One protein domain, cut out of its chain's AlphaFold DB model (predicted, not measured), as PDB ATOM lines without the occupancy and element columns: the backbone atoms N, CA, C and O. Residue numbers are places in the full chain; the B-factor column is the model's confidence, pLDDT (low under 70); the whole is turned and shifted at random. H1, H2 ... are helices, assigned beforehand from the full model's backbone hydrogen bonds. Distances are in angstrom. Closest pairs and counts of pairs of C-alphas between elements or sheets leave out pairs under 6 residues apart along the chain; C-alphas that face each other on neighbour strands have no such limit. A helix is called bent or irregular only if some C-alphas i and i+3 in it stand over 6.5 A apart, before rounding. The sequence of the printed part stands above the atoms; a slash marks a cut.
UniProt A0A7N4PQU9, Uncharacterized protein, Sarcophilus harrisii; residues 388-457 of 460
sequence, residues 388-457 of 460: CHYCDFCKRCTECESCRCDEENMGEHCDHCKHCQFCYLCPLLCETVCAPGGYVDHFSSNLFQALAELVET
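What this domain is: This is residues 388 to 457 of the 460 residues of an uncharacterized protein of Sarcophilus harrisii (UniProt A0A7N4PQU9). The model is an L with one limb thicker than the other: H1 and H3 pack on each other at a slant in the first limb, with small H2 and the loop of residues 403 to 413 toward its far end, and H4 makes the second limb. H4 meets the first residues of H1 at the corner, and residues 446 to 457 stick out. The printed part has 70 residues with four named helices, H1 to H4 in order, and no named strand; its class is all helix. It is only just loose, close to extended, with a radius of gyration of the C-alphas of 16.2 A, and flat, spanning 48 by 31 by 13 A.

Where its parts are: H1, residues 388 to 402, begins at C-alpha 388 (206.548, 229.384, 260.179) and is 25.1 A long. H2 is residues 414 to 417, 4.8 A. H3, residues 420 to 430, is 15.5 A long. H4, residues 439 to 455, is 24.3 A long and ends at C-alpha 455 (202.256, 220.101, 279.241). H1 is irregular, but only just, with C-alphas 395 and 398 6.6 A apart; H3 is irregular, with C-alphas 421 and 424 7.2 A apart.

How they stand to each other: H1 and H3 touch, the closest C-alphas being those of Cys 400 and Cys 420, 5.7 A apart; they run opposite ways at a steep tilt of 48 degrees. H1 and H2 are close but not clearly touching, the closest C-alphas being those of Cys 400 and Cys 417, 6.4 A apart. H2 and H3 meet only through their link. H1, with residues 388 to 389 alone, touches residues 440 to 444 of H4; the closest C-alphas are those of Cys 388 and Asp 441, 5.4 A apart, and the lines are only just about perpendicular, at 71 degrees. H4 is apart from H2 and H3. Every O i to N i+4 pair is within hydrogen-bond range in H4; in H1 2 of 11 are, beside 10 of 12 O i to N i+3 pairs, and in H3 2 of 7, beside 5 of 8, while H2 is too short for an O i to N i+4 pair.

The domain as a whole: The two C-alphas farthest apart, those of Glu 408 and Thr 457, are 49.8 A apart. The printed part has no cut. The link from H1 to H2, 11 residues, is long. Mean pLDDT of the printed part is 84.8; residues 407 to 413 and residue 457 are under 70.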
ATOM      1  N   CYS A 388     206.416 228.359 261.203       94.44
ATOM      2  CA  CYS A 388     206.548 229.384 260.179       94.44
ATOM      3  C   CYS A 388     206.667 230.808 260.739       94.44
ATOM      4  O   CYS A 388     207.228 231.658 260.057       94.44
ATOM      5  N   HIS A 389     206.301 231.049 262.001       91.31
ATOM      6  CA  HIS A 389     206.593 232.304 262.708       91.31
ATOM      7  C   HIS A 389     208.108 232.617 262.795       91.31
ATOM      8  O   HIS A 389     208.517 233.766 262.961       91.31
ATOM      9  N   TYR A 390     208.985 231.626 262.571       90.50
ATOM     10  CA  TYR A 390     210.415 231.871 262.336       90.50
ATOM     11  C   TYR A 390     210.681 232.828 261.151       90.50
ATOM     12  O   TYR A 390     211.678 233.549 261.135       90.50
ATOM     13  N   CYS A 391     209.775 232.908 260.176       92.00
ATOM     14  CA  CYS A 391     209.898 233.814 259.039       92.00
ATOM     15  C   CYS A 391     209.721 235.297 259.413       92.00
ATOM     16  O   CYS A 391     210.262 236.157 258.718       92.00
ATOM     17  N   ASP A 392     209.098 235.619 260.550       88.81
ATOM     18  CA  ASP A 392     209.108 236.983 261.097       88.81
ATOM     19  C   ASP A 392     210.478 237.360 261.670       88.81
ATOM     20  O   ASP A 392     210.909 238.511 261.569       88.81
ATOM     21  N   PHE A 393     211.232 236.389 262.201       86.62
ATOM     22  CA  PHE A 393     212.642 236.610 262.517       86.62
ATOM     23  C   PHE A 393     213.458 236.896 261.246       86.62
ATOM     24  O   PHE A 393     214.288 237.809 261.253       86.62
ATOM     25  N   CYS A 394     213.173 236.190 260.148       90.31
ATOM     26  CA  CYS A 394     213.867 236.359 258.871       90.31
ATOM     27  C   CYS A 394     213.749 237.765 258.260       90.31
ATOM     28  O   CYS A 394     214.656 238.171 257.535       90.31
ATOM     29  N   LYS A 395     212.717 238.555 258.597       86.12
ATOM     30  CA  LYS A 395     212.588 239.964 258.166       86.12
ATOM     31  C   LYS A 395     213.832 240.797 258.544       86.12
ATOM     32  O   LYS A 395     214.328 241.581 257.734       86.12
ATOM     33  N   ARG A 396     214.409 240.541 259.729       83.38
ATOM     34  CA  ARG A 396     215.632 241.199 260.245       83.38
ATOM     35  C   ARG A 396     216.939 240.674 259.640       83.38
ATOM     36  O   ARG A 396     217.981 241.296 259.818       83.38
ATOM     37  N   CYS A 397     216.922 239.567 258.892       86.88
ATOM     38  CA  CYS A 397     218.134 239.033 258.257       86.88
ATOM     39  C   CYS A 397     218.713 239.949 257.166       86.88
ATOM     40  O   CYS A 397     219.870 239.789 256.791       86.88
ATOM     41  N   THR A 398     217.946 240.935 256.695       82.06
ATOM     42  CA  THR A 398     218.422 242.006 255.807       82.06
ATOM     43  C   THR A 398     219.442 242.930 256.488       82.06
ATOM     44  O   THR A 398     220.389 243.385 255.853       82.06
ATOM     45  N   GLU A 399     219.314 243.161 257.798       80.56
ATOM     46  CA  GLU A 399     220.236 243.995 258.584       80.56
ATOM     47  C   GLU A 399     221.573 243.275 258.847       80.56
ATOM     48  O   GLU A 399     222.624 243.911 258.983       80.56
ATOM     49  N   CYS A 400     221.555 241.938 258.843       83.38
ATOM     50  CA  CYS A 400     222.710 241.080 259.110       83.38
ATOM     51  C   CYS A 400     223.865 241.233 258.106       83.38
ATOM     52  O   CYS A 400     225.000 240.919 258.457       83.38
ATOM     53  N   GLU A 401     223.637 241.760 256.897       75.62
ATOM     54  CA  GLU A 401     224.726 242.061 255.948       75.62
ATOM     55  C   GLU A 401     225.712 243.118 256.489       75.62
ATOM     56  O   GLU A 401     226.869 243.181 256.064       75.62
ATOM     57  N   SER A 402     225.277 243.930 257.461       74.06
ATOM     58  CA  SER A 402     226.107 244.934 258.139       74.06
ATOM     59  C   SER A 402     226.891 244.397 259.351       74.06
ATOM     60  O   SER A 402     227.817 245.060 259.825       74.06
ATOM     61  N   CYS A 403     226.572 243.192 259.838       78.88
ATOM     62  CA  CYS A 403     227.127 242.611 261.065       78.88
ATOM     63  C   CYS A 403     228.577 242.120 260.905       78.88
ATOM     64  O   CYS A 403     228.834 240.933 260.711       78.88
ATOM     65  N   ARG A 404     229.548 243.028 261.054       73.06
ATOM     66  CA  ARG A 404     230.985 242.700 261.150       73.06
ATOM     67  C   ARG A 404     231.451 242.651 262.599       73.06
ATOM     68  O   ARG A 404     232.103 243.572 263.084       73.06
ATOM     69  N   CYS A 405     231.067 241.588 263.294       74.38
ATOM     70  CA  CYS A 405     231.396 241.354 264.701       74.38
ATOM     71  C   CYS A 405     232.679 240.526 264.845       74.38
ATOM     72  O   CYS A 405     232.676 239.446 265.432       74.38
ATOM     73  N   ASP A 406     233.764 241.038 264.263       72.25
ATOM     74  CA  ASP A 406     235.120 240.510 264.421       72.25
ATOM     75  C   ASP A 406     235.703 240.917 265.792       72.25
ATOM     76  O   ASP A 406     235.229 241.871 266.414       72.25
ATOM     77  N   GLU A 407     236.764 240.246 266.259       63.88
ATOM     78  CA  GLU A 407     237.375 240.499 267.583       63.88
ATOM     79  C   GLU A 407     237.828 241.960 267.787       63.88
ATOM     80  O   GLU A 407     237.811 242.470 268.907       63.88
ATOM     81  N   GLU A 408     238.191 242.654 266.703       66.25
ATOM     82  CA  GLU A 408     238.607 244.064 266.705       66.25
ATOM     83  C   GLU A 408     237.432 245.059 266.571       66.25
ATOM     84  O   GLU A 408     237.619 246.259 266.770       66.25
ATOM     85  N   ASN A 409     236.222 244.587 266.240       64.56
ATOM     86  CA  ASN A 409     235.043 245.416 265.960       64.56
ATOM     87  C   ASN A 409     233.792 244.911 266.706       64.56
ATOM     88  O   ASN A 409     232.719 244.724 266.128       64.56
ATOM     89  N   MET A 410     233.915 244.735 268.024       66.19
ATOM     90  CA  MET A 410     232.778 244.508 268.928       66.19
ATOM     91  C   MET A 410     231.946 245.791 269.103       66.19
ATOM     92  O   MET A 410     231.963 246.436 270.151       66.19
ATOM     93  N   GLY A 411     231.244 246.197 268.044       64.88
ATOM     94  CA  GLY A 411     230.328 247.334 268.069       64.88
ATOM     95  C   GLY A 411     229.117 247.085 268.976       64.88
ATOM     96  O   GLY A 411     228.674 245.951 269.147       64.88
ATOM     97  N   GLU A 412     228.527 248.168 269.488       68.88
ATOM     98  CA  GLU A 412     227.424 248.206 270.475       68.88
ATOM     99  C   GLU A 412     226.101 247.547 270.003       68.88
ATOM    100  O   GLU A 412     225.099 247.525 270.715       68.88
ATOM    101  N   HIS A 413     226.086 246.972 268.797       66.81
ATOM    102  CA  HIS A 413     224.954 246.261 268.204       66.81
ATOM    103  C   HIS A 413     225.204 244.758 267.985       66.81
ATOM    104  O   HIS A 413     224.277 244.050 267.594       66.81
ATOM    105  N   CYS A 414     226.401 244.234 268.284       76.44
ATOM    106  CA  CYS A 414     226.747 242.831 268.025       76.44
ATOM    107  C   CYS A 414     225.886 241.799 268.781       76.44
ATOM    108  O   CYS A 414     225.764 240.664 268.325       76.44
ATOM    109  N   ASP A 415     225.204 242.182 269.866       74.44
ATOM    110  CA  ASP A 415     224.187 241.341 270.514       74.44
ATOM    111  C   ASP A 415     222.994 241.009 269.605       74.44
ATOM    112  O   ASP A 415     222.481 239.892 269.641       74.44
ATOM    113  N   HIS A 416     222.593 241.938 268.733       73.56
ATOM    114  CA  HIS A 416     221.543 241.710 267.737       73.56
ATOM    115  C   HIS A 416     222.053 240.749 266.650       73.56
ATOM    116  O   HIS A 416     221.353 239.814 266.253       73.56
ATOM    117  N   CYS A 417     223.327 240.898 266.269       81.62
ATOM    118  CA  CYS A 417     224.006 240.052 265.292       81.62
ATOM    119  C   CYS A 417     224.155 238.576 265.714       81.62
ATOM    120  O   CYS A 417     224.315 237.719 264.845       81.62
ATOM    121  N   LYS A 418     224.052 238.237 267.012       81.00
ATOM    122  CA  LYS A 418     224.150 236.846 267.516       81.00
ATOM    123  C   LYS A 418     223.196 235.871 266.819       81.00
ATOM    124  O   LYS A 418     223.522 234.700 266.647       81.00
ATOM    125  N   HIS A 419     222.032 236.351 266.386       82.44
ATOM    126  CA  HIS A 419     221.013 235.525 265.739       82.44
ATOM    127  C   HIS A 419     221.183 235.437 264.211       82.44
ATOM    128  O   HIS A 419     220.603 234.552 263.583       82.44
ATOM    129  N   CYS A 420     222.026 236.285 263.606       86.56
ATOM    130  CA  CYS A 420     222.286 236.278 262.163       86.56
ATOM    131  C   CYS A 420     222.852 234.944 261.659       86.56
ATOM    132  O   CYS A 420     222.644 234.583 260.501       86.56
ATOM    133  N   GLN A 421     223.498 234.164 262.535       85.81
ATOM    134  CA  GLN A 421     223.976 232.821 262.207       85.81
ATOM    135  C   GLN A 421     222.863 231.862 261.754       85.81
ATOM    136  O   GLN A 421     223.170 230.872 261.104       85.81
ATOM    137  N   PHE A 422     221.591 232.128 262.070       86.88
ATOM    138  CA  PHE A 422     220.466 231.278 261.667       86.88
ATOM    139  C   PHE A 422     219.848 231.681 260.315       86.88
ATOM    140  O   PHE A 422     219.115 230.895 259.723       86.88
ATOM    141  N   CYS A 423     220.186 232.859 259.774       90.19
ATOM    142  CA  CYS A 423     219.553 233.420 258.573       90.19
ATOM    143  C   CYS A 423     219.688 232.559 257.303       90.19
ATOM    144  O   CYS A 423     218.878 232.692 256.389       90.19
ATOM    145  N   TYR A 424     220.648 231.627 257.237       88.69
ATOM    146  CA  TYR A 424     220.754 230.673 256.123       88.69
ATOM    147  C   TYR A 424     219.564 229.696 256.034       88.69
ATOM    148  O   TYR A 424     219.355 229.078 254.991       88.69
ATOM    149  N   LEU A 425     218.778 229.547 257.108       90.00
ATOM    150  CA  LEU A 425     217.553 228.743 257.129       90.00
ATOM    151  C   LEU A 425     216.372 229.458 256.460       90.00
ATOM    152  O   LEU A 425     215.424 228.797 256.038       90.00
ATOM    153  N   CYS A 426     216.423 230.788 256.338       92.38
ATOM    154  CA  CYS A 426     215.302 231.601 255.874       92.38
ATOM    155  C   CYS A 426     214.857 231.280 254.436       92.38
ATOM    156  O   CYS A 426     213.670 231.015 254.267       92.38
ATOM    157  N   PRO A 427     215.740 231.177 253.418       91.00
ATOM    158  CA  PRO A 427     215.304 230.796 252.071       91.00
ATOM    159  C   PRO A 427     214.715 229.380 252.027       91.00
ATOM    160  O   PRO A 427     213.753 229.112 251.317       91.00
ATOM    161  N   LEU A 428     215.253 228.459 252.833       90.12
ATOM    162  CA  LEU A 428     214.791 227.071 252.864       90.12
ATOM    163  C   LEU A 428     213.379 226.959 253.455       90.12
ATOM    164  O   LEU A 428     212.526 226.285 252.882       90.12
ATOM    165  N   LEU A 429     213.121 227.625 254.583       91.69
ATOM    166  CA  LEU A 429     211.830 227.565 255.269       91.69
ATOM    167  C   LEU A 429     210.796 228.498 254.623       91.69
ATOM    168  O   LEU A 429     209.699 228.061 254.282       91.69
ATOM    169  N   CYS A 430     211.147 229.764 254.415       92.25
ATOM    170  CA  CYS A 430     210.195 230.834 254.116       92.25
ATOM    171  C   CYS A 430     209.867 230.989 252.627       92.25
ATOM    172  O   CYS A 430     208.804 231.503 252.306       92.25
ATOM    173  N   GLU A 431     210.732 230.524 251.718       89.44
ATOM    174  CA  GLU A 431     210.450 230.557 250.273       89.44
ATOM    175  C   GLU A 431     209.897 229.220 249.745       89.44
ATOM    176  O   GLU A 431     209.364 229.179 248.635       89.44
ATOM    177  N   THR A 432     210.024 228.112 250.499       89.56
ATOM    178  CA  THR A 432     209.676 226.762 249.991       89.56
ATOM    179  C   THR A 432     208.721 225.931 250.855       89.56
ATOM    180  O   THR A 432     208.083 225.021 250.323       89.56
ATOM    181  N   VAL A 433     208.592 226.217 252.157       91.94
ATOM    182  CA  VAL A 433     207.773 225.418 253.096       91.94
ATOM    183  C   VAL A 433     206.625 226.230 253.695       91.94
ATOM    184  O   VAL A 433     205.512 225.722 253.839       91.94
ATOM    185  N   CYS A 434     206.899 227.478 254.058       94.06
ATOM    186  CA  CYS A 434     205.981 228.346 254.775       94.06
ATOM    187  C   CYS A 434     205.252 229.317 253.845       94.06
ATOM    188  O   CYS A 434     205.831 229.900 252.937       94.06
ATOM    189  N   ALA A 435     203.966 229.495 254.128       92.75
ATOM    190  CA  ALA A 435     203.132 230.579 253.638       92.75
ATOM    191  C   ALA A 435     202.161 230.932 254.781       92.75
ATOM    192  O   ALA A 435     201.674 229.996 255.431       92.75
ATOM    193  N   PRO A 436     201.893 232.216 255.059       90.81
ATOM    194  CA  PRO A 436     200.946 232.631 256.093       90.81
ATOM    195  C   PRO A 436     199.557 232.018 255.906       90.81
ATOM    196  O   PRO A 436     199.055 231.929 254.785       90.81
ATOM    197  N   GLY A 437     198.958 231.497 256.982       88.25
ATOM    198  CA  GLY A 437     197.689 230.758 256.916       88.25
ATOM    199  C   GLY A 437     197.744 229.459 256.088       88.25
ATOM    200  O   GLY A 437     196.726 228.788 255.906       88.25
ATOM    201  N   GLY A 438     198.920 229.087 255.575       91.56
ATOM    202  CA  GLY A 438     199.144 227.904 254.761       91.56
ATOM    203  C   GLY A 438     199.094 226.607 255.568       91.56
ATOM    204  O   GLY A 438     199.073 226.598 256.799       91.56
ATOM    205  N   TYR A 439     199.116 225.471 254.866       93.88
ATOM    206  CA  TYR A 439     198.978 224.155 255.502       93.88
ATOM    207  C   TYR A 439     200.014 223.908 256.610       93.88
ATOM    208  O   TYR A 439     199.643 223.438 257.681       93.88
ATOM    209  N   VAL A 440     201.293 224.235 256.378       94.75
ATOM    210  CA  VAL A 440     202.362 224.003 257.367       94.75
ATOM    211  C   VAL A 440     202.246 224.955 258.558       94.75
ATOM    212  O   VAL A 440     202.445 224.529 259.694       94.75
ATOM    213  N   ASP A 441     201.873 226.210 258.316       94.62
ATOM    214  CA  ASP A 441     201.655 227.228 259.344       94.62
ATOM    215  C   ASP A 441     200.531 226.804 260.306       94.62
ATOM    216  O   ASP A 441     200.764 226.558 261.492       94.62
ATOM    217  N   HIS A 442     199.337 226.549 259.765       94.31
ATOM    218  CA  HIS A 442     198.178 226.097 260.534       94.31
ATOM    219  C   HIS A 442     198.379 224.705 261.171       94.31
ATOM    220  O   HIS A 442     197.996 224.493 262.321       94.31
ATOM    221  N   PHE A 443     198.992 223.738 260.474       95.25
ATOM    222  CA  PHE A 443     199.253 222.410 261.050       95.25
ATOM    223  C   PHE A 443     200.261 222.470 262.204       95.25
ATOM    224  O   PHE A 443     200.029 221.851 263.242       95.25
ATOM    225  N   SER A 444     201.361 223.215 262.045       94.69
ATOM    226  CA  SER A 444     202.370 223.319 263.102       94.69
ATOM    227  C   SER A 444     201.861 224.117 264.301       94.69
ATOM    228  O   SER A 444     202.054 223.651 265.418       94.69
ATOM    229  N   SER A 445     201.126 225.219 264.101       93.50
ATOM    230  CA  SER A 445     200.491 225.950 265.211       93.50
ATOM    231  C   SER A 445     199.532 225.056 266.005       93.50
ATOM    232  O   SER A 445     199.667 224.955 267.221       93.50
ATOM    233  N   ASN A 446     198.636 224.316 265.340       93.88
ATOM    234  CA  ASN A 446     197.721 223.392 266.025       93.88
ATOM    235  C   ASN A 446     198.459 222.265 266.776       93.88
ATOM    236  O   ASN A 446     198.026 221.858 267.852       93.88
ATOM    237  N   LEU A 447     199.578 221.766 266.235       93.94
ATOM    238  CA  LEU A 447     200.419 220.782 266.921       93.94
ATOM    239  C   LEU A 447     201.098 221.384 268.162       93.94
ATOM    240  O   LEU A 447     201.103 220.746 269.211       93.94
ATOM    241  N   PHE A 448     201.639 222.601 268.069       92.50
ATOM    242  CA  PHE A 448     202.239 223.296 269.209       92.50
ATOM    243  C   PHE A 448     201.206 223.643 270.288       92.50
ATOM    244  O   PHE A 448     201.490 223.428 271.463       92.50
ATOM    245  N   GLN A 449     200.001 224.084 269.913       92.31
ATOM    246  CA  GLN A 449     198.889 224.311 270.846       92.31
ATOM    247  C   GLN A 449     198.507 223.016 271.583       92.31
ATOM    248  O   GLN A 449     198.509 222.990 272.809       92.31
ATOM    249  N   ALA A 450     198.287 221.912 270.860       92.25
ATOM    250  CA  ALA A 450     197.939 220.622 271.467       92.25
ATOM    251  C   ALA A 450     199.058 220.031 272.352       92.25
ATOM    252  O   ALA A 450     198.777 219.280 273.286       92.25
ATOM    253  N   LEU A 451     200.328 220.351 272.074       91.00
ATOM    254  CA  LEU A 451     201.458 219.987 272.936       91.00
ATOM    255  C   LEU A 451     201.552 220.890 274.174       91.00
ATOM    256  O   LEU A 451     201.834 220.380 275.254       91.00
ATOM    257  N   ALA A 452     201.288 222.193 274.038       89.81
ATOM    258  CA  ALA A 452     201.242 223.127 275.160       89.81
ATOM    259  C   ALA A 452     200.126 222.746 276.143       89.81
ATOM    260  O   ALA A 452     200.414 222.530 277.316       89.81
ATOM    261  N   GLU A 453     198.896 222.523 275.660       88.50
ATOM    262  CA  GLU A 453     197.761 222.069 276.482       88.50
ATOM    263  C   GLU A 453     198.084 220.798 277.291       88.50
ATOM    264  O   GLU A 453     197.659 220.671 278.436       88.50
ATOM    265  N   LEU A 454     198.854 219.864 276.719       85.25
ATOM    266  CA  LEU A 454     199.213 218.596 277.366       85.25
ATOM    267  C   LEU A 454     200.363 218.727 278.387       85.25
ATOM    268  O   LEU A 454     200.506 217.873 279.262       85.25
ATOM    269  N   VAL A 455     201.185 219.774 278.279       84.06
ATOM    270  CA  VAL A 455     202.256 220.101 279.241       84.06
ATOM    271  C   VAL A 455     201.738 221.018 280.355       84.06
ATOM    272  O   VAL A 455     202.171 220.900 281.499       84.06
ATOM    273  N   GLU A 456     200.770 221.887 280.054       78.75
ATOM    274  CA  GLU A 456     200.139 222.808 281.008       78.75
ATOM    275  C   GLU A 456     199.065 222.154 281.899       78.75
ATOM    276  O   GLU A 456     198.524 222.816 282.785       78.75
ATOM    277  N   THR A 457     198.779 220.854 281.741       64.94
ATOM    278  CA  THR A 457     197.975 220.077 282.701       64.94
ATOM    279  C   THR A 457     198.836 219.442 283.805       64.94
ATOM    280  O   THR A 457     199.352 218.339 283.600       64.94
TER     281      THR A 457